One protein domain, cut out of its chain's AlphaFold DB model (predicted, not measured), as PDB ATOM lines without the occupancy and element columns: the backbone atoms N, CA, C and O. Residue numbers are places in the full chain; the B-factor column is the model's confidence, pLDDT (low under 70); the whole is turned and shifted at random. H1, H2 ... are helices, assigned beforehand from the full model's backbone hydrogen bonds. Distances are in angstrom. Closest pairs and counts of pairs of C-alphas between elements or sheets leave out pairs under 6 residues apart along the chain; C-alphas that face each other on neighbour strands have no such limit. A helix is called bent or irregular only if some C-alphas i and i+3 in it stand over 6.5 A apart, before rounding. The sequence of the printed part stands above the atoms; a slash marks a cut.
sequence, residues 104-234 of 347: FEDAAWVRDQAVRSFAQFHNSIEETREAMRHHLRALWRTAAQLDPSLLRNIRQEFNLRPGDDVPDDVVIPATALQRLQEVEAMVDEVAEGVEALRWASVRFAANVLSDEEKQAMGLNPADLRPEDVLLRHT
ATOM      1  N   PHE A 104      14.663  18.015  84.039       89.38
ATOM      2  CA  PHE A 104      15.288  18.571  82.837       89.38
ATOM      3  C   PHE A 104      15.781  17.463  81.901       89.38
ATOM      4  O   PHE A 104      15.734  17.626  80.683       89.38
ATOM      5  N   GLU A 105      16.198  16.325  82.452       92.50
ATOM      6  CA  GLU A 105      16.576  15.138  81.692       92.50
ATOM      7  C   GLU A 105      15.381  14.556  80.927       92.50
ATOM      8  O   GLU A 105      15.519  14.240  79.744       92.50
ATOM      9  N   ASP A 106      14.201  14.483  81.555       82.56
ATOM     10  CA  ASP A 106      12.971  14.051  80.878       82.56
ATOM     11  C   ASP A 106      12.608  15.020  79.745       82.56
ATOM     12  O   ASP A 106      12.270  14.591  78.644       82.56
ATOM     13  N   ALA A 107      12.722  16.332  79.987       84.75
ATOM     14  CA  ALA A 107      12.452  17.356  78.979       84.75
ATOM     15  C   ALA A 107      13.408  17.242  77.781       84.75
ATOM     16  O   ALA A 107      12.972  17.283  76.629       84.75
ATOM     17  N   ALA A 108      14.705  17.058  78.048       85.88
ATOM     18  CA  ALA A 108      15.721  16.870  77.018       85.88
ATOM     19  C   ALA A 108      15.478  15.585  76.214       85.88
ATOM     20  O   ALA A 108      15.601  15.595  74.991       85.88
ATOM     21  N   TRP A 109      15.077  14.497  76.878       88.38
ATOM     22  CA  TRP A 109      14.728  13.247  76.207       88.38
ATOM     23  C   TRP A 109      13.486  13.392  75.316       88.38
ATOM     24  O   TRP A 109      13.508  12.966  74.162       88.38
ATOM     25  N   VAL A 110      12.425  14.044  75.809       86.50
ATOM     26  CA  VAL A 110      11.217  14.328  75.012       86.50
ATOM     27  C   VAL A 110      11.562  15.199  73.804       86.50
ATOM     28  O   VAL A 110      11.067  14.943  72.705       86.50
ATOM     29  N   ARG A 111      12.438  16.196  73.978       90.06
ATOM     30  CA  ARG A 111      12.911  17.041  72.879       90.06
ATOM     31  C   ARG A 111      13.673  16.231  71.830       90.06
ATOM     32  O   ARG A 111      13.329  16.325  70.656       90.06
ATOM     33  N   ASP A 112      14.624  15.394  72.239       87.62
ATOM     34  CA  ASP A 112      15.374  14.522  71.324       87.62
ATOM     35  C   ASP A 112      14.436  13.585  70.543       87.62
ATOM     36  O   ASP A 112      14.524  13.473  69.318       87.62
ATOM     37  N   GLN A 113      13.458  12.980  71.222       87.69
ATOM     38  CA  GLN A 113      12.462  12.134  70.566       87.69
ATOM     39  C   GLN A 113      11.592  12.920  69.571       87.69
ATOM     40  O   GLN A 113      11.272  12.402  68.493       87.69
ATOM     41  N   ALA A 114      11.226  14.164  69.893       87.44
ATOM     42  CA  ALA A 114      10.478  15.034  68.992       87.44
ATOM     43  C   ALA A 114      11.300  15.389  67.743       87.44
ATOM     44  O   ALA A 114      10.770  15.302  66.636       87.44
ATOM     45  N   VAL A 115      12.595  15.699  67.895       88.56
ATOM     46  CA  VAL A 115      13.500  15.983  66.767       88.56
ATOM     47  C   VAL A 115      13.651  14.758  65.867       88.56
ATOM     48  O   VAL A 115      13.489  14.869  64.653       88.56
ATOM     49  N   ARG A 116      13.869  13.565  66.436       88.56
ATOM     50  CA  ARG A 116      13.929  12.310  65.661       88.56
ATOM     51  C   ARG A 116      12.630  12.031  64.904       88.56
ATOM     52  O   ARG A 116      12.673  11.665  63.732       88.56
ATOM     53  N   SER A 117      11.485  12.210  65.563       88.31
ATOM     54  CA  SER A 117      10.170  11.998  64.939       88.31
ATOM     55  C   SER A 117       9.920  13.014  63.821       88.31
ATOM     56  O   SER A 117       9.420  12.657  62.756       88.31
ATOM     57  N   PHE A 118      10.328  14.269  64.023       90.94
ATOM     58  CA  PHE A 118      10.276  15.296  62.989       90.94
ATOM     59  C   PHE A 118      11.174  14.950  61.795       90.94
ATOM     60  O   PHE A 118      10.726  15.063  60.657       90.94
ATOM     61  N   ALA A 119      12.404  14.481  62.029       89.06
ATOM     62  CA  ALA A 119      13.309  14.064  60.960       89.06
ATOM     63  C   ALA A 119      12.703  12.932  60.114       89.06
ATOM     64  O   ALA A 119      12.722  12.993  58.887       89.06
ATOM     65  N   GLN A 120      12.105  11.926  60.765       90.62
ATOM     66  CA  GLN A 120      11.390  10.844  60.079       90.62
ATOM     67  C   GLN A 120      10.239  11.381  59.226       90.62
ATOM     68  O   GLN A 120      10.141  11.048  58.048       90.62
ATOM     69  N   PHE A 121       9.409  12.254  59.799       91.69
ATOM     70  CA  PHE A 121       8.313  12.899  59.085       91.69
ATOM     71  C   PHE A 121       8.796  13.697  57.864       91.69
ATOM     72  O   PHE A 121       8.251  13.534  56.774       91.69
ATOM     73  N   HIS A 122       9.835  14.522  58.024       91.56
ATOM     74  CA  HIS A 122      10.407  15.306  56.929       91.56
ATOM     75  C   HIS A 122      10.942  14.404  55.809       91.56
ATOM     76  O   HIS A 122      10.618  14.619  54.641       91.56
ATOM     77  N   ASN A 123      11.676  13.347  56.163       90.31
ATOM     78  CA  ASN A 123      12.193  12.380  55.196       90.31
ATOM     79  C   ASN A 123      11.068  11.676  54.423       90.31
ATOM     80  O   ASN A 123      11.175  11.538  53.209       90.31
ATOM     81  N   SER A 124       9.968  11.290  55.082       92.88
ATOM     82  CA  SER A 124       8.812  10.703  54.387       92.88
ATOM     83  C   SER A 124       8.141  11.685  53.422       92.88
ATOM     84  O   SER A 124       7.655  11.268  52.368       92.88
ATOM     85  N   ILE A 125       8.113  12.985  53.742       91.56
ATOM     86  CA  ILE A 125       7.610  14.009  52.812       91.56
ATOM     87  C   ILE A 125       8.518  14.115  51.588       91.56
ATOM     88  O   ILE A 125       8.012  14.124  50.467       91.56
ATOM     89  N   GLU A 126       9.835  14.198  51.786       91.19
ATOM     90  CA  GLU A 126      10.796  14.271  50.680       91.19
ATOM     91  C   GLU A 126      10.740  13.008  49.810       91.19
ATOM     92  O   GLU A 126      10.680  13.119  48.589       91.19
ATOM     93  N   GLU A 127      10.644  11.819  50.412       90.69
ATOM     94  CA  GLU A 127      10.461  10.556  49.685       90.69
ATOM     95  C   GLU A 127       9.161  10.557  48.867       90.69
ATOM     96  O   GLU A 127       9.166  10.215  47.684       90.69
ATOM     97  N   THR A 128       8.052  11.011  49.459       89.00
ATOM     98  CA  THR A 128       6.764  11.119  48.755       89.00
ATOM     99  C   THR A 128       6.849  12.117  47.606       89.00
ATOM    100  O   THR A 128       6.367  11.843  46.507       89.00
ATOM    101  N   ARG A 129       7.478  13.275  47.823       90.75
ATOM    102  CA  ARG A 129       7.684  14.292  46.786       90.75
ATOM    103  C   ARG A 129       8.533  13.754  45.642       90.75
ATOM    104  O   ARG A 129       8.199  13.982  44.479       90.75
ATOM    105  N   GLU A 130       9.610  13.052  45.959       89.56
ATOM    106  CA  GLU A 130      10.493  12.449  44.969       89.56
ATOM    107  C   GLU A 130       9.748  11.375  44.166       89.56
ATOM    108  O   GLU A 130       9.750  11.394  42.931       89.56
ATOM    109  N   ALA A 131       8.992  10.505  44.843       83.88
ATOM    110  CA  ALA A 131       8.135   9.517  44.193       83.88
ATOM    111  C   ALA A 131       7.092  10.175  43.269       83.88
ATOM    112  O   ALA A 131       6.900   9.719  42.137       83.88
ATOM    113  N   MET A 132       6.469  11.277  43.710       81.19
ATOM    114  CA  MET A 132       5.543  12.088  42.910       81.19
ATOM    115  C   MET A 132       6.203  12.667  41.664       81.19
ATOM    116  O   MET A 132       5.621  12.604  40.580       81.19
ATOM    117  N   ARG A 133       7.420  13.199  41.791       81.94
ATOM    118  CA  ARG A 133       8.159  13.798  40.672       81.94
ATOM    119  C   ARG A 133       8.612  12.777  39.640       81.94
ATOM    120  O   ARG A 133       8.514  13.059  38.450       81.94
ATOM    121  N   HIS A 134       9.093  11.619  40.084       78.56
ATOM    122  CA  HIS A 134       9.766  10.674  39.197       78.56
ATOM    123  C   HIS A 134       8.862   9.585  38.622       78.56
ATOM    124  O   HIS A 134       9.048   9.208  37.468       78.56
ATOM    125  N   HIS A 135       7.887   9.081  39.383       69.38
ATOM    126  CA  HIS A 135       7.162   7.867  38.991       69.38
ATOM    127  C   HIS A 135       5.646   8.027  39.085       69.38
ATOM    128  O   HIS A 135       4.933   7.721  38.130       69.38
ATOM    129  N   LEU A 136       5.131   8.538  40.203       67.00
ATOM    130  CA  LEU A 136       3.695   8.499  40.477       67.00
ATOM    131  C   LEU A 136       2.897   9.438  39.578       67.00
ATOM    132  O   LEU A 136       1.820   9.056  39.142       67.00
ATOM    133  N   ARG A 137       3.412  10.619  39.213       68.88
ATOM    134  CA  ARG A 137       2.650  11.541  38.356       68.88
ATOM    135  C   ARG A 137       2.428  10.987  36.951       68.88
ATOM    136  O   ARG A 137       1.323  11.083  36.427       68.88
ATOM    137  N   ALA A 138       3.454  10.389  36.347       72.69
ATOM    138  CA  ALA A 138       3.320   9.743  35.044       72.69
ATOM    139  C   ALA A 138       2.415   8.507  35.142       72.69
ATOM    140  O   ALA A 138       1.456   8.395  34.386       72.69
ATOM    141  N   LEU A 139       2.656   7.638  36.131       67.00
ATOM    142  CA  LEU A 139       1.870   6.420  36.335       67.00
ATOM    143  C   LEU A 139       0.398   6.703  36.637       67.00
ATOM    144  O   LEU A 139      -0.463   5.993  36.134       67.00
ATOM    145  N   TRP A 140       0.087   7.731  37.425       66.69
ATOM    146  CA  TRP A 140      -1.290   8.103  37.741       66.69
ATOM    147  C   TRP A 140      -2.001   8.760  36.573       66.69
ATOM    148  O   TRP A 140      -3.177   8.472  36.374       66.69
ATOM    149  N   ARG A 141      -1.307   9.556  35.749       67.69
ATOM    150  CA  ARG A 141      -1.883  10.020  34.480       67.69
ATOM    151  C   ARG A 141      -2.184   8.851  33.557       67.69
ATOM    152  O   ARG A 141      -3.296   8.752  33.055       67.69
ATOM    153  N   THR A 142      -1.248   7.917  33.401       69.88
ATOM    154  CA  THR A 142      -1.480   6.713  32.598       69.88
ATOM    155  C   THR A 142      -2.610   5.858  33.178       69.88
ATOM    156  O   THR A 142      -3.468   5.408  32.434       69.88
ATOM    157  N   ALA A 143      -2.684   5.676  34.497       64.25
ATOM    158  CA  ALA A 143      -3.767   4.934  35.143       64.25
ATOM    159  C   ALA A 143      -5.130   5.629  34.990       64.25
ATOM    160  O   ALA A 143      -6.130   4.952  34.766       64.25
ATOM    161  N   ALA A 144      -5.172   6.963  35.067       63.41
ATOM    162  CA  ALA A 144      -6.376   7.748  34.805       63.41
ATOM    163  C   ALA A 144      -6.821   7.618  33.340       63.41
ATOM    164  O   ALA A 144      -8.008   7.457  33.065       63.41
ATOM    165  N   GLN A 145      -5.867   7.620  32.405       63.84
ATOM    166  CA  GLN A 145      -6.113   7.415  30.974       63.84
ATOM    167  C   GLN A 145      -6.559   5.980  30.656       63.84
ATOM    168  O   GLN A 145      -7.335   5.767  29.728       63.84
ATOM    169  N   LEU A 146      -6.125   5.005  31.457       68.81
ATOM    170  CA  LEU A 146      -6.512   3.597  31.368       68.81
ATOM    171  C   LEU A 146      -7.716   3.242  32.261       68.81
ATOM    172  O   LEU A 146      -7.911   2.063  32.563       68.81
ATOM    173  N   ASP A 147      -8.525   4.221  32.693       71.25
ATOM    174  CA  ASP A 147      -9.698   3.972  33.542       71.25
ATOM    175  C   ASP A 147     -10.599   2.892  32.897       71.25
ATOM    176  O   ASP A 147     -11.159   3.115  31.816       71.25
ATOM    177  N   PRO A 148     -10.795   1.726  33.548       71.69
ATOM    178  CA  PRO A 148     -11.593   0.632  33.000       71.69
ATOM    179  C   PRO A 148     -13.023   1.046  32.660       71.69
ATOM    180  O   PRO A 148     -13.629   0.493  31.743       71.69
ATOM    181  N   SER A 149     -13.580   2.019  33.387       75.75
ATOM    182  CA  SER A 149     -14.922   2.532  33.119       75.75
ATOM    183  C   SER A 149     -14.969   3.375  31.843       75.75
ATOM    184  O   SER A 149     -15.914   3.246  31.066       75.75
ATOM    185  N   LEU A 150     -13.923   4.162  31.586       71.25
ATOM    186  CA  LEU A 150     -13.753   4.953  30.368       71.25
ATOM    187  C   LEU A 150     -13.526   4.040  29.158       71.25
ATOM    188  O   LEU A 150     -14.243   4.148  28.164       71.25
ATOM    189  N   LEU A 151     -12.623   3.066  29.289       74.62
ATOM    190  CA  LEU A 151     -12.356   2.061  28.257       74.62
ATOM    191  C   LEU A 151     -13.592   1.207  27.948       74.62
ATOM    192  O   LEU A 151     -13.856   0.898  26.787       74.62
ATOM    193  N   ARG A 152     -14.394   0.850  28.960       77.94
ATOM    194  CA  ARG A 152     -15.655   0.124  28.754       77.94
ATOM    195  C   ARG A 152     -16.679   0.962  27.994       77.94
ATOM    196  O   ARG A 152     -17.363   0.414  27.135       77.94
ATOM    197  N   ASN A 153     -16.784   2.257  28.295       77.75
ATOM    198  CA  ASN A 153     -17.705   3.153  27.595       77.75
ATOM    199  C   ASN A 153     -17.302   3.312  26.122       77.75
ATOM    200  O   ASN A 153     -18.155   3.158  25.257       77.75
ATOM    201  N   ILE A 154     -16.009   3.502  25.837       73.88
ATOM    202  CA  ILE A 154     -15.485   3.559  24.461       73.88
ATOM    203  C   ILE A 154     -15.760   2.231  23.737       73.88
ATOM    204  O   ILE A 154     -16.319   2.224  22.646       73.88
ATOM    205  N   ARG A 155     -15.470   1.083  24.360       78.81
ATOM    206  CA  ARG A 155     -15.779  -0.229  23.759       78.81
ATOM    207  C   ARG A 155     -17.264  -0.396  23.435       78.81
ATOM    208  O   ARG A 155     -17.591  -0.924  22.379       78.81
ATOM    209  N   GLN A 156     -18.154   0.050  24.320       82.00
ATOM    210  CA  GLN A 156     -19.599   0.003  24.082       82.00
ATOM    211  C   GLN A 156     -20.028   0.931  22.944       82.00
ATOM    212  O   GLN A 156     -20.830   0.529  22.108       82.00
ATOM    213  N   GLU A 157     -19.488   2.145  22.894       79.81
ATOM    214  CA  GLU A 157     -19.843   3.152  21.892       79.81
ATOM    215  C   GLU A 157     -19.412   2.736  20.477       79.81
ATOM    216  O   GLU A 157     -20.170   2.898  19.522       79.81
ATOM    217  N   PHE A 158     -18.248   2.093  20.358       79.00
ATOM    218  CA  PHE A 158     -17.712   1.593  19.089       79.00
ATOM    219  C   PHE A 158     -18.048   0.115  18.810       79.00
ATOM    220  O   PHE A 158     -17.599  -0.433  17.807       79.00
ATOM    221  N   ASN A 159     -18.857  -0.533  19.660       85.56
ATOM    222  CA  ASN A 159     -19.196  -1.965  19.582       85.56
ATOM    223  C   ASN A 159     -17.971  -2.897  19.449       85.56
ATOM    224  O   ASN A 159     -18.029  -3.923  18.769       85.56
ATOM    225  N   LEU A 160     -16.870  -2.546  20.113       83.56
ATOM    226  CA  LEU A 160     -15.623  -3.308  20.099       83.56
ATOM    227  C   LEU A 160     -15.717  -4.509  21.044       83.56
ATOM    228  O   LEU A 160     -16.227  -4.407  22.169       83.56
ATOM    229  N   ARG A 161     -15.195  -5.656  20.610       83.94
ATOM    230  CA  ARG A 161     -15.076  -6.850  21.449       83.94
ATOM    231  C   ARG A 161     -13.861  -6.740  22.375       83.94
ATOM    232  O   ARG A 161     -12.931  -5.974  22.120       83.94
ATOM    233  N   PRO A 162     -13.841  -7.502  23.481       76.25
ATOM    234  CA  PRO A 162     -12.626  -7.660  24.270       76.25
ATOM    235  C   PRO A 162     -11.492  -8.196  23.381       76.25
ATOM    236  O   PRO A 162     -11.646  -9.258  22.786       76.25
ATOM    237  N   GLY A 163     -10.388  -7.451  23.289       73.00
ATOM    238  CA  GLY A 163      -9.222  -7.799  22.467       73.00
ATOM    239  C   GLY A 163      -9.157  -7.111  21.100       73.00
ATOM    240  O   GLY A 163      -8.121  -7.202  20.453       73.00
ATOM    241  N   ASP A 164     -10.208  -6.400  20.679       76.94
ATOM    242  CA  ASP A 164     -10.151  -5.587  19.461       76.94
ATOM    243  C   ASP A 164      -9.282  -4.338  19.691       76.94
ATOM    244  O   ASP A 164      -9.374  -3.687  20.742       76.94
ATOM    245  N   ASP A 165      -8.464  -3.997  18.693       74.81
ATOM    246  CA  ASP A 165      -7.683  -2.762  18.679       74.81
ATOM    247  C   ASP A 165      -8.615  -1.541  18.618       74.81
ATOM    248  O   ASP A 165      -9.628  -1.532  17.913       74.81
ATOM    249  N   VAL A 166      -8.276  -0.495  19.374       70.06
ATOM    250  CA  VAL A 166      -9.005   0.778  19.332       70.06
ATOM    251  C   VAL A 166      -8.540   1.548  18.089       70.06
ATOM    252  O   VAL A 166      -7.338   1.777  17.969       70.06
ATOM    253  N   PRO A 167      -9.442   1.950  17.173       74.38
ATOM    254  CA  PRO A 167      -9.061   2.707  15.980       74.38
ATOM    255  C   PRO A 167      -8.371   4.036  16.329       74.38
ATOM    256  O   PRO A 167      -8.787   4.729  17.260       74.38
ATOM    257  N   ASP A 168      -7.345   4.418  15.563       71.12
ATOM    258  CA  ASP A 168      -6.567   5.652  15.784       71.12
ATOM    259  C   ASP A 168      -7.404   6.940  15.618       71.12
ATOM    260  O   ASP A 168      -7.026   8.014  16.085       71.12
ATOM    261  N   ASP A 169      -8.556   6.843  14.958       73.38
ATOM    262  CA  ASP A 169      -9.504   7.917  14.665       73.38
ATOM    263  C   ASP A 169     -10.632   8.059  15.708       73.38
ATOM    264  O   ASP A 169     -11.566   8.847  15.522       73.38
ATOM    265  N   VAL A 170     -10.542   7.352  16.842       67.56
ATOM    266  CA  VAL A 170     -11.504   7.487  17.945       67.56
ATOM    267  C   VAL A 170     -11.385   8.859  18.612       67.56
ATOM    268  O   VAL A 170     -10.460   9.157  19.368       67.56
ATOM    269  N   VAL A 171     -12.392   9.700  18.379       71.62
ATOM    270  CA  VAL A 171     -12.570  10.957  19.108       71.62
ATOM    271  C   VAL A 171     -13.071  10.634  20.515       71.62
ATOM    272  O   VAL A 171     -14.181  10.133  20.685       71.62
ATOM    273  N   ILE A 172     -12.259  10.932  21.533       68.62
ATOM    274  CA  ILE A 172     -12.642  10.752  22.939       68.62
ATOM    275  C   ILE A 172     -13.898  11.596  23.222       68.62
ATOM    276  O   ILE A 172     -13.870  12.812  22.996       68.62
ATOM    277  N   PRO A 173     -14.988  11.001  23.744       75.12
ATOM    278  CA  PRO A 173     -16.197  11.743  24.076       75.12
ATOM    279  C   PRO A 173     -15.898  12.905  25.029       75.12
ATOM    280  O   PRO A 173     -15.152  12.751  25.996       75.12
ATOM    281  N   ALA A 174     -16.516  14.068  24.807       77.44
ATOM    282  CA  ALA A 174     -16.234  15.276  25.594       77.44
ATOM    283  C   ALA A 174     -16.434  15.078  27.111       77.44
ATOM    284  O   ALA A 174     -15.692  15.627  27.919       77.44
ATOM    285  N   THR A 175     -17.403  14.249  27.505       76.56
ATOM    286  CA  THR A 175     -17.673  13.898  28.909       76.56
ATOM    287  C   THR A 175     -16.569  13.036  29.524       76.56
ATOM    288  O   THR A 175     -16.223  13.207  30.692       76.56
ATOM    289  N   ALA A 176     -15.995  12.124  28.738       69.94
ATOM    290  CA  ALA A 176     -14.877  11.274  29.129       69.94
ATOM    291  C   ALA A 176     -13.589  12.101  29.269       69.94
ATOM    292  O   ALA A 176     -12.875  11.967  30.263       69.94
ATOM    293  N   LEU A 177     -13.357  13.026  28.331       76.06
ATOM    294  CA  LEU A 177     -12.260  13.991  28.386       76.06
ATOM    295  C   LEU A 177     -12.347  14.878  29.638       76.06
ATOM    296  O   LEU A 177     -11.356  15.041  30.342       76.06
ATOM    297  N   GLN A 178     -13.533  15.410  29.945       80.19
ATOM    298  CA  GLN A 178     -13.740  16.248  31.128       80.19
ATOM    299  C   GLN A 178     -13.431  15.484  32.423       80.19
ATOM    300  O   GLN A 178     -12.734  15.994  33.295       80.19
ATOM    301  N   ARG A 179     -13.891  14.232  32.534       76.50
ATOM    302  CA  ARG A 179     -13.607  13.394  33.704       76.50
ATOM    303  C   ARG A 179     -12.114  13.087  33.848       76.50
ATOM    304  O   ARG A 179     -11.602  13.085  34.963       76.50
ATOM    305  N   LEU A 180     -11.413  12.846  32.739       74.75
ATOM    306  CA  LEU A 180      -9.964  12.655  32.752       74.75
ATOM    307  C   LEU A 180      -9.251  13.916  33.262       74.75
ATOM    308  O   LEU A 180      -8.411  13.821  34.152       74.75
ATOM    309  N   GLN A 181      -9.642  15.089  32.756       80.38
ATOM    310  CA  GLN A 181      -9.102  16.378  33.196       80.38
ATOM    311  C   GLN A 181      -9.341  16.624  34.690       80.38
ATOM    312  O   GLN A 181      -8.452  17.121  35.376       80.38
ATOM    313  N   GLU A 182     -10.508  16.246  35.219       82.50
ATOM    314  CA  GLU A 182     -10.798  16.329  36.656       82.50
ATOM    315  C   GLU A 182      -9.866  15.429  37.485       82.50
ATOM    316  O   GLU A 182      -9.363  15.852  38.526       82.50
ATOM    317  N   VAL A 183      -9.583  14.207  37.024       77.62
ATOM    318  CA  VAL A 183      -8.650  13.296  37.710       77.62
ATOM    319  C   VAL A 183      -7.210  13.797  37.631       77.62
ATOM    320  O   VAL A 183      -6.494  13.755  38.633       77.62
ATOM    321  N   GLU A 184      -6.787  14.314  36.480       80.81
ATOM    322  CA  GLU A 184      -5.469  14.937  36.331       80.81
ATOM    323  C   GLU A 184      -5.321  16.164  37.245       80.81
ATOM    324  O   GLU A 184      -4.288  16.311  37.899       80.81
ATOM    325  N   ALA A 185      -6.373  16.978  37.381       83.62
ATOM    326  CA  ALA A 185      -6.394  18.111  38.303       83.62
ATOM    327  C   ALA A 185      -6.261  17.671  39.771       83.62
ATOM    328  O   ALA A 185      -5.516  18.295  40.522       83.62
ATOM    329  N   MET A 186      -6.907  16.570  40.179       83.06
ATOM    330  CA  MET A 186      -6.729  16.019  41.532       83.06
ATOM    331  C   MET A 186      -5.291  15.542  41.781       83.06
ATOM    332  O   MET A 186      -4.752  15.741  42.867       83.06
ATOM    333  N   VAL A 187      -4.646  14.916  40.790       82.62
ATOM    334  CA  VAL A 187      -3.233  14.506  40.902       82.62
ATOM    335  C   VAL A 187      -2.327  15.723  41.078       82.62
ATOM    336  O   VAL A 187      -1.398  15.697  41.891       82.62
ATOM    337  N   ASP A 188      -2.604  16.791  40.335       84.00
ATOM    338  CA  ASP A 188      -1.864  18.041  40.440       84.00
ATOM    339  C   ASP A 188      -2.086  18.708  41.815       84.00
ATOM    340  O   ASP A 188      -1.109  19.108  42.447       84.00
ATOM    341  N   GLU A 189      -3.315  18.707  42.343       88.75
ATOM    342  CA  GLU A 189      -3.638  19.198  43.694       88.75
ATOM    343  C   GLU A 189      -2.896  18.414  44.790       88.75
ATOM    344  O   GLU A 189      -2.328  19.004  45.711       88.75
ATOM    345  N   VAL A 190      -2.830  17.082  44.688       87.31
ATOM    346  CA  VAL A 190      -2.068  16.258  45.643       87.31
ATOM    347  C   VAL A 190      -0.576  16.595  45.582       87.31
ATOM    348  O   VAL A 190       0.072  16.714  46.625       87.31
ATOM    349  N   ALA A 191      -0.022  16.781  44.382       86.62
ATOM    350  CA  ALA A 191       1.375  17.173  44.222       86.62
ATOM    351  C   ALA A 191       1.651  18.555  44.844       86.62
ATOM    352  O   ALA A 191       2.654  18.725  45.542       86.62
ATOM    353  N   GLU A 192       0.750  19.519  44.649       89.31
ATOM    354  CA  GLU A 192       0.815  20.834  45.297       89.31
ATOM    355  C   GLU A 192       0.712  20.729  46.824       89.31
ATOM    356  O   GLU A 192       1.471  21.389  47.539       89.31
ATOM    357  N   GLY A 193      -0.157  19.856  47.338       90.94
ATOM    358  CA  GLY A 193      -0.292  19.584  48.768       90.94
ATOM    359  C   GLY A 193       0.993  19.034  49.396       90.94
ATOM    360  O   GLY A 193       1.409  19.498  50.459       90.94
ATOM    361  N   VAL A 194       1.670  18.098  48.722       91.25
ATOM    362  CA  VAL A 194       2.964  17.557  49.176       91.25
ATOM    363  C   VAL A 194       4.045  18.641  49.184       91.25
ATOM    364  O   VAL A 194       4.813  18.741  50.144       91.25
ATOM    365  N   GLU A 195       4.086  19.503  48.166       91.00
ATOM    366  CA  GLU A 195       5.009  20.644  48.134       91.00
ATOM    367  C   GLU A 195       4.716  21.649  49.258       91.00
ATOM    368  O   GLU A 195       5.635  22.110  49.941       91.00
ATOM    369  N   ALA A 196       3.443  21.957  49.513       89.94
ATOM    370  CA  ALA A 196       3.040  22.823  50.618       89.94
ATOM    371  C   ALA A 196       3.445  22.235  51.980       89.94
ATOM    372  O   ALA A 196       3.942  22.964  52.848       89.94
ATOM    373  N   LEU A 197       3.289  20.919  52.157       92.38
ATOM    374  CA  LEU A 197       3.674  20.210  53.373       92.38
ATOM    375  C   LEU A 197       5.192  20.222  53.579       92.38
ATOM    376  O   LEU A 197       5.662  20.512  54.682       92.38
ATOM    377  N   ARG A 198       5.964  20.004  52.511       92.50
ATOM    378  CA  ARG A 198       7.422  20.167  52.524       92.50
ATOM    379  C   ARG A 198       7.811  21.569  52.970       92.50
ATOM    380  O   ARG A 198       8.631  21.721  53.872       92.50
ATOM    381  N   TRP A 199       7.196  22.600  52.398       90.38
ATOM    382  CA  TRP A 199       7.470  23.986  52.783       90.38
ATOM    383  C   TRP A 199       7.099  24.301  54.228       90.38
ATOM    384  O   TRP A 199       7.807  25.057  54.895       90.38
ATOM    385  N   ALA A 200       5.994  23.753  54.730       91.12
ATOM    386  CA  ALA A 200       5.636  23.870  56.139       91.12
ATOM    387  C   ALA A 200       6.673  23.180  57.040       91.12
ATOM    388  O   ALA A 200       7.101  23.766  58.032       91.12
ATOM    389  N   SER A 201       7.137  21.990  56.654       92.12
ATOM    390  CA  SER A 201       8.172  21.247  57.374       92.12
ATOM    391  C   SER A 201       9.510  22.002  57.406       92.12
ATOM    392  O   SER A 201      10.069  22.203  58.481       92.12
ATOM    393  N   VAL A 202       9.978  22.535  56.272       91.12
ATOM    394  CA  VAL A 202      11.201  23.361  56.205       91.12
ATOM    395  C   VAL A 202      11.078  24.618  57.074       91.12
ATOM    396  O   VAL A 202      11.998  24.946  57.824       91.12
ATOM    397  N   ARG A 203       9.926  25.302  57.035       90.44
ATOM    398  CA  ARG A 203       9.652  26.453  57.913       90.44
ATOM    399  C   ARG A 203       9.689  26.070  59.384       90.44
ATOM    400  O   ARG A 203      10.263  26.811  60.177       90.44
ATOM    401  N   PHE A 204       9.100  24.937  59.747       92.00
ATOM    402  CA  PHE A 204       9.155  24.442  61.116       92.00
ATOM    403  C   PHE A 204      10.605  24.205  61.550       92.00
ATOM    404  O   PHE A 204      11.014  24.727  62.582       92.00
ATOM    405  N   ALA A 205      11.405  23.513  60.734       91.88
ATOM    406  CA  ALA A 205      12.815  23.266  61.032       91.88
ATOM    407  C   ALA A 205      13.606  24.567  61.232       91.88
ATOM    408  O   ALA A 205      14.368  24.682  62.188       91.88
ATOM    409  N   ALA A 206      13.391  25.565  60.372       90.62
ATOM    410  CA  ALA A 206      14.073  26.853  60.460       90.62
ATOM    411  C   ALA A 206      13.741  27.616  61.754       90.62
ATOM    412  O   ALA A 206      14.645  28.150  62.394       90.62
ATOM    413  N   ASN A 207      12.459  27.645  62.144       90.19
ATOM    414  CA  ASN A 207      11.963  28.468  63.252       90.19
ATOM    415  C   ASN A 207      12.014  27.780  64.625       90.19
ATOM    416  O   ASN A 207      12.071  28.469  65.639       90.19
ATOM    417  N   VAL A 208      11.917  26.449  64.674       91.31
ATOM    418  CA  VAL A 208      11.683  25.710  65.928       91.31
ATOM    419  C   VAL A 208      12.905  24.922  66.385       91.31
ATOM    420  O   VAL A 208      13.041  24.679  67.584       91.31
ATOM    421  N   LEU A 209      13.771  24.492  65.469       92.69
ATOM    422  CA  LEU A 209      14.928  23.666  65.812       92.69
ATOM    423  C   LEU A 209      16.157  24.528  66.096       92.69
ATOM    424  O   LEU A 209      16.358  25.561  65.453       92.69
ATOM    425  N   SER A 210      16.980  24.097  67.052       92.69
ATOM    426  CA  SER A 210      18.285  24.712  67.296       92.69
ATOM    427  C   SER A 210      19.259  24.370  66.169       92.69
ATOM    428  O   SER A 210      19.033  23.449  65.378       92.69
ATOM    429  N   ASP A 211      20.363  25.103  66.080       93.50
ATOM    430  CA  ASP A 211      21.362  24.851  65.043       93.50
ATOM    431  C   ASP A 211      22.065  23.500  65.242       93.50
ATOM    432  O   ASP A 211      22.355  22.814  64.259       93.50
ATOM    433  N   GLU A 212      22.249  23.054  66.488       93.12
ATOM    434  CA  GLU A 212      22.748  21.709  66.799       93.12
ATOM    435  C   GLU A 212      21.761  20.621  66.354       93.12
ATOM    436  O   GLU A 212      22.173  19.610  65.786       93.12
ATOM    437  N   GLU A 213      20.457  20.826  66.561       93.31
ATOM    438  CA  GLU A 213      19.413  19.885  66.133       93.31
ATOM    439  C   GLU A 213      19.315  19.814  64.604       93.31
ATOM    440  O   GLU A 213      19.202  18.725  64.038       93.31
ATOM    441  N   LYS A 214      19.421  20.959  63.917       92.31
ATOM    442  CA  LYS A 214      19.500  21.015  62.449       92.31
ATOM    443  C   LYS A 214      20.709  20.226  61.943       92.31
ATOM    444  O   LYS A 214      20.546  19.372  61.070       92.31
ATOM    445  N   GLN A 215      21.889  20.444  62.529       89.19
ATOM    446  CA  GLN A 215      23.106  19.704  62.174       89.19
ATOM    447  C   GLN A 215      22.973  18.202  62.442       89.19
ATOM    448  O   GLN A 215      23.395  17.399  61.611       89.19
ATOM    449  N   ALA A 216      22.353  17.805  63.558       86.62
ATOM    450  CA  ALA A 216      22.131  16.398  63.897       86.62
ATOM    451  C   ALA A 216      21.236  15.670  62.878       86.62
ATOM    452  O   ALA A 216      21.390  14.468  62.666       86.62
ATOM    453  N   MET A 217      20.335  16.395  62.210       83.00
ATOM    454  CA  MET A 217      19.516  15.874  61.111       83.00
ATOM    455  C   MET A 217      20.215  15.935  59.741       83.00
ATOM    456  O   MET A 217      19.608  15.583  58.734       83.00
ATOM    457  N   GLY A 218      21.470  16.391  59.679       84.81
ATOM    458  CA  GLY A 218      22.210  16.570  58.427       84.81
ATOM    459  C   GLY A 218      21.820  17.824  57.641       84.81
ATOM    460  O   GLY A 218      22.162  17.936  56.465       84.81
ATOM    461  N   LEU A 219      21.112  18.771  58.265       85.75
ATOM    462  CA  LEU A 219      20.760  20.049  57.654       85.75
ATOM    463  C   LEU A 219      21.833  21.097  57.962       85.75
ATOM    464  O   LEU A 219      22.376  21.149  59.066       85.75
ATOM    465  N   ASN A 220      22.104  21.978  57.001       87.50
ATOM    466  CA  ASN A 220      22.979  23.124  57.217       87.50
ATOM    467  C   ASN A 220      22.176  24.286  57.839       87.50
ATOM    468  O   ASN A 220      21.273  24.809  57.181       87.50
ATOM    469  N   PRO A 221      22.491  24.740  59.069       88.62
ATOM    470  CA  PRO A 221      21.758  25.833  59.709       88.62
ATOM    471  C   PRO A 221      21.816  27.148  58.929       88.62
ATOM    472  O   PRO A 221      20.869  27.932  58.978       88.62
ATOM    473  N   ALA A 222      22.902  27.379  58.180       86.88
ATOM    474  CA  ALA A 222      23.065  28.581  57.368       86.88
ATOM    475  C   ALA A 222      22.040  28.670  56.226       86.88
ATOM    476  O   ALA A 222      21.653  29.774  55.859       86.88
ATOM    477  N   ASP A 223      21.566  27.527  55.718       83.50
ATOM    478  CA  ASP A 223      20.598  27.454  54.615       83.50
ATOM    479  C   ASP A 223      19.136  27.484  55.107       83.50
ATOM    480  O   ASP A 223      18.204  27.601  54.311       83.50
ATOM    481  N   LEU A 224      18.924  27.372  56.424       84.44
ATOM    482  CA  LEU A 224      17.616  27.286  57.083       84.44
ATOM    483  C   LEU A 224      17.412  28.417  58.088       84.44
ATOM    484  O   LEU A 224      16.904  28.216  59.196       84.44
ATOM    485  N   ARG A 225      17.825  29.620  57.706       80.75
ATOM    486  CA  ARG A 225      17.569  30.812  58.502       80.75
ATOM    487  C   ARG A 225      16.092  31.205  58.418       80.75
ATOM    488  O   ARG A 225      15.555  31.260  57.309       80.75
ATOM    489  N   PRO A 226      15.413  31.468  59.550       78.94
ATOM    490  CA  PRO A 226      14.010  31.890  59.570       78.94
ATOM    491  C   PRO A 226      13.690  33.015  58.579       78.94
ATOM    492  O   PRO A 226      12.648  32.996  57.917       78.94
ATOM    493  N   GLU A 227      14.615  33.963  58.443       76.56
ATOM    494  CA  GLU A 227      14.500  35.138  57.586       76.56
ATOM    495  C   GLU A 227      14.468  34.751  56.100       76.56
ATOM    496  O   GLU A 227      13.638  35.251  55.338       76.56
ATOM    497  N   ASP A 228      15.303  33.794  55.696       69.75
ATOM    498  CA  ASP A 228      15.437  33.366  54.303       69.75
ATOM    499  C   ASP A 228      14.242  32.520  53.838       69.75
ATOM    500  O   ASP A 228      13.848  32.565  52.667       69.75
ATOM    501  N   VAL A 229      13.615  31.774  54.754       67.75
ATOM    502  CA  VAL A 229      12.469  30.913  54.424       67.75
ATOM    503  C   VAL A 229      11.176  31.723  54.250       67.75
ATOM    504  O   VAL A 229      10.340  31.368  53.414       67.75
ATOM    505  N   LEU A 230      11.012  32.834  54.976       62.94
ATOM    506  CA  LEU A 230       9.855  33.727  54.816       62.94
ATOM    507  C   LEU A 230       9.901  34.521  53.501       62.94
ATOM    508  O   LEU A 230       8.856  34.770  52.902       62.94
ATOM    509  N   LEU A 231      11.097  34.873  53.023       59.81
ATOM    510  CA  LEU A 231      11.282  35.627  51.779       59.81
ATOM    511  C   LEU A 231      11.065  34.796  50.506       59.81
ATOM    512  O   LEU A 231      10.723  35.358  49.466       59.81
ATOM    513  N   ARG A 232      11.258  33.473  50.559       56.66
ATOM    514  CA  ARG A 232      11.215  32.624  49.356       56.66
ATOM    515  C   ARG A 232       9.837  32.087  48.974       56.66
ATOM    516  O   ARG A 232       9.689  31.626  47.847       56.66
ATOM    517  N   HIS A 233       8.830  32.176  49.848       54.91
ATOM    518  CA  HIS A 233       7.481  31.683  49.548       54.91
ATOM    519  C   HIS A 233       6.366  32.597  50.055       54.91
ATOM    520  O   HIS A 233       5.690  32.311  51.042       54.91
ATOM    521  N   THR A 234       6.066  33.634  49.280       45.28
ATOM    522  CA  THR A 234       4.664  33.984  49.052       45.28
ATOM    523  C   THR A 234       4.096  32.946  48.077       45.28
ATOM    524  O   THR A 234       4.528  32.902  46.925       45.28
TER     525      THR A 234
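What this domain is: This is residues 104 to 234 of the 347 residues of an uncharacterized protein of Trypanosoma rangeli SC58 (UniProt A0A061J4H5). Two long helices, bent H1 and H3, run side by side in opposite ways as a rod, with residues 104 to 110 sticking out at one end. H2 and a long link make the other end; short H4 and H5 sit near the end of H3. The 131 printed residues, all helix in class, have five named helices, H1 to H5 in order; the whole is extended, with radius of gyration of the C-alphas 23.1 A, spanning 74 by 31 by 19 A.

Where its parts are: H1, residues 104 to 145, starts at C-alpha 104 (15.288, 18.571, 82.837). Assigned as one helix by its hydrogen bonds, it is bent, C-alphas 134 and 137 being 7.2 A apart: H1a, 104 to 134, is 44.7 A long, H1b, 137 to 145, 12.2 A. H2 is 148 to 157, 14.1 A; H3 174 to 208, 50.2 A; H4 211 to 216, 8.6 A; H5 226 to 232, 10.6 A, ending at (11.215, 32.624, 49.356).

How they stand to each other: H1a touches H3 with residues 122 to 132 alone, at a shallow tilt of 31 degrees, closest C-alphas Ile 125 and Arg 198, 6.2 A. H3 touches H5, closest C-alphas Ala 206 and Pro 226, 5.1 A. In H1a, H1b, H2, H3, H4 and H5 every O i to N i+4 pair is within hydrogen-bond range.

The domain as a whole: The printed part has no cut; the link H2 to H3 is long; pLDDT is under 70 in 21 residues, among them 228 to 234.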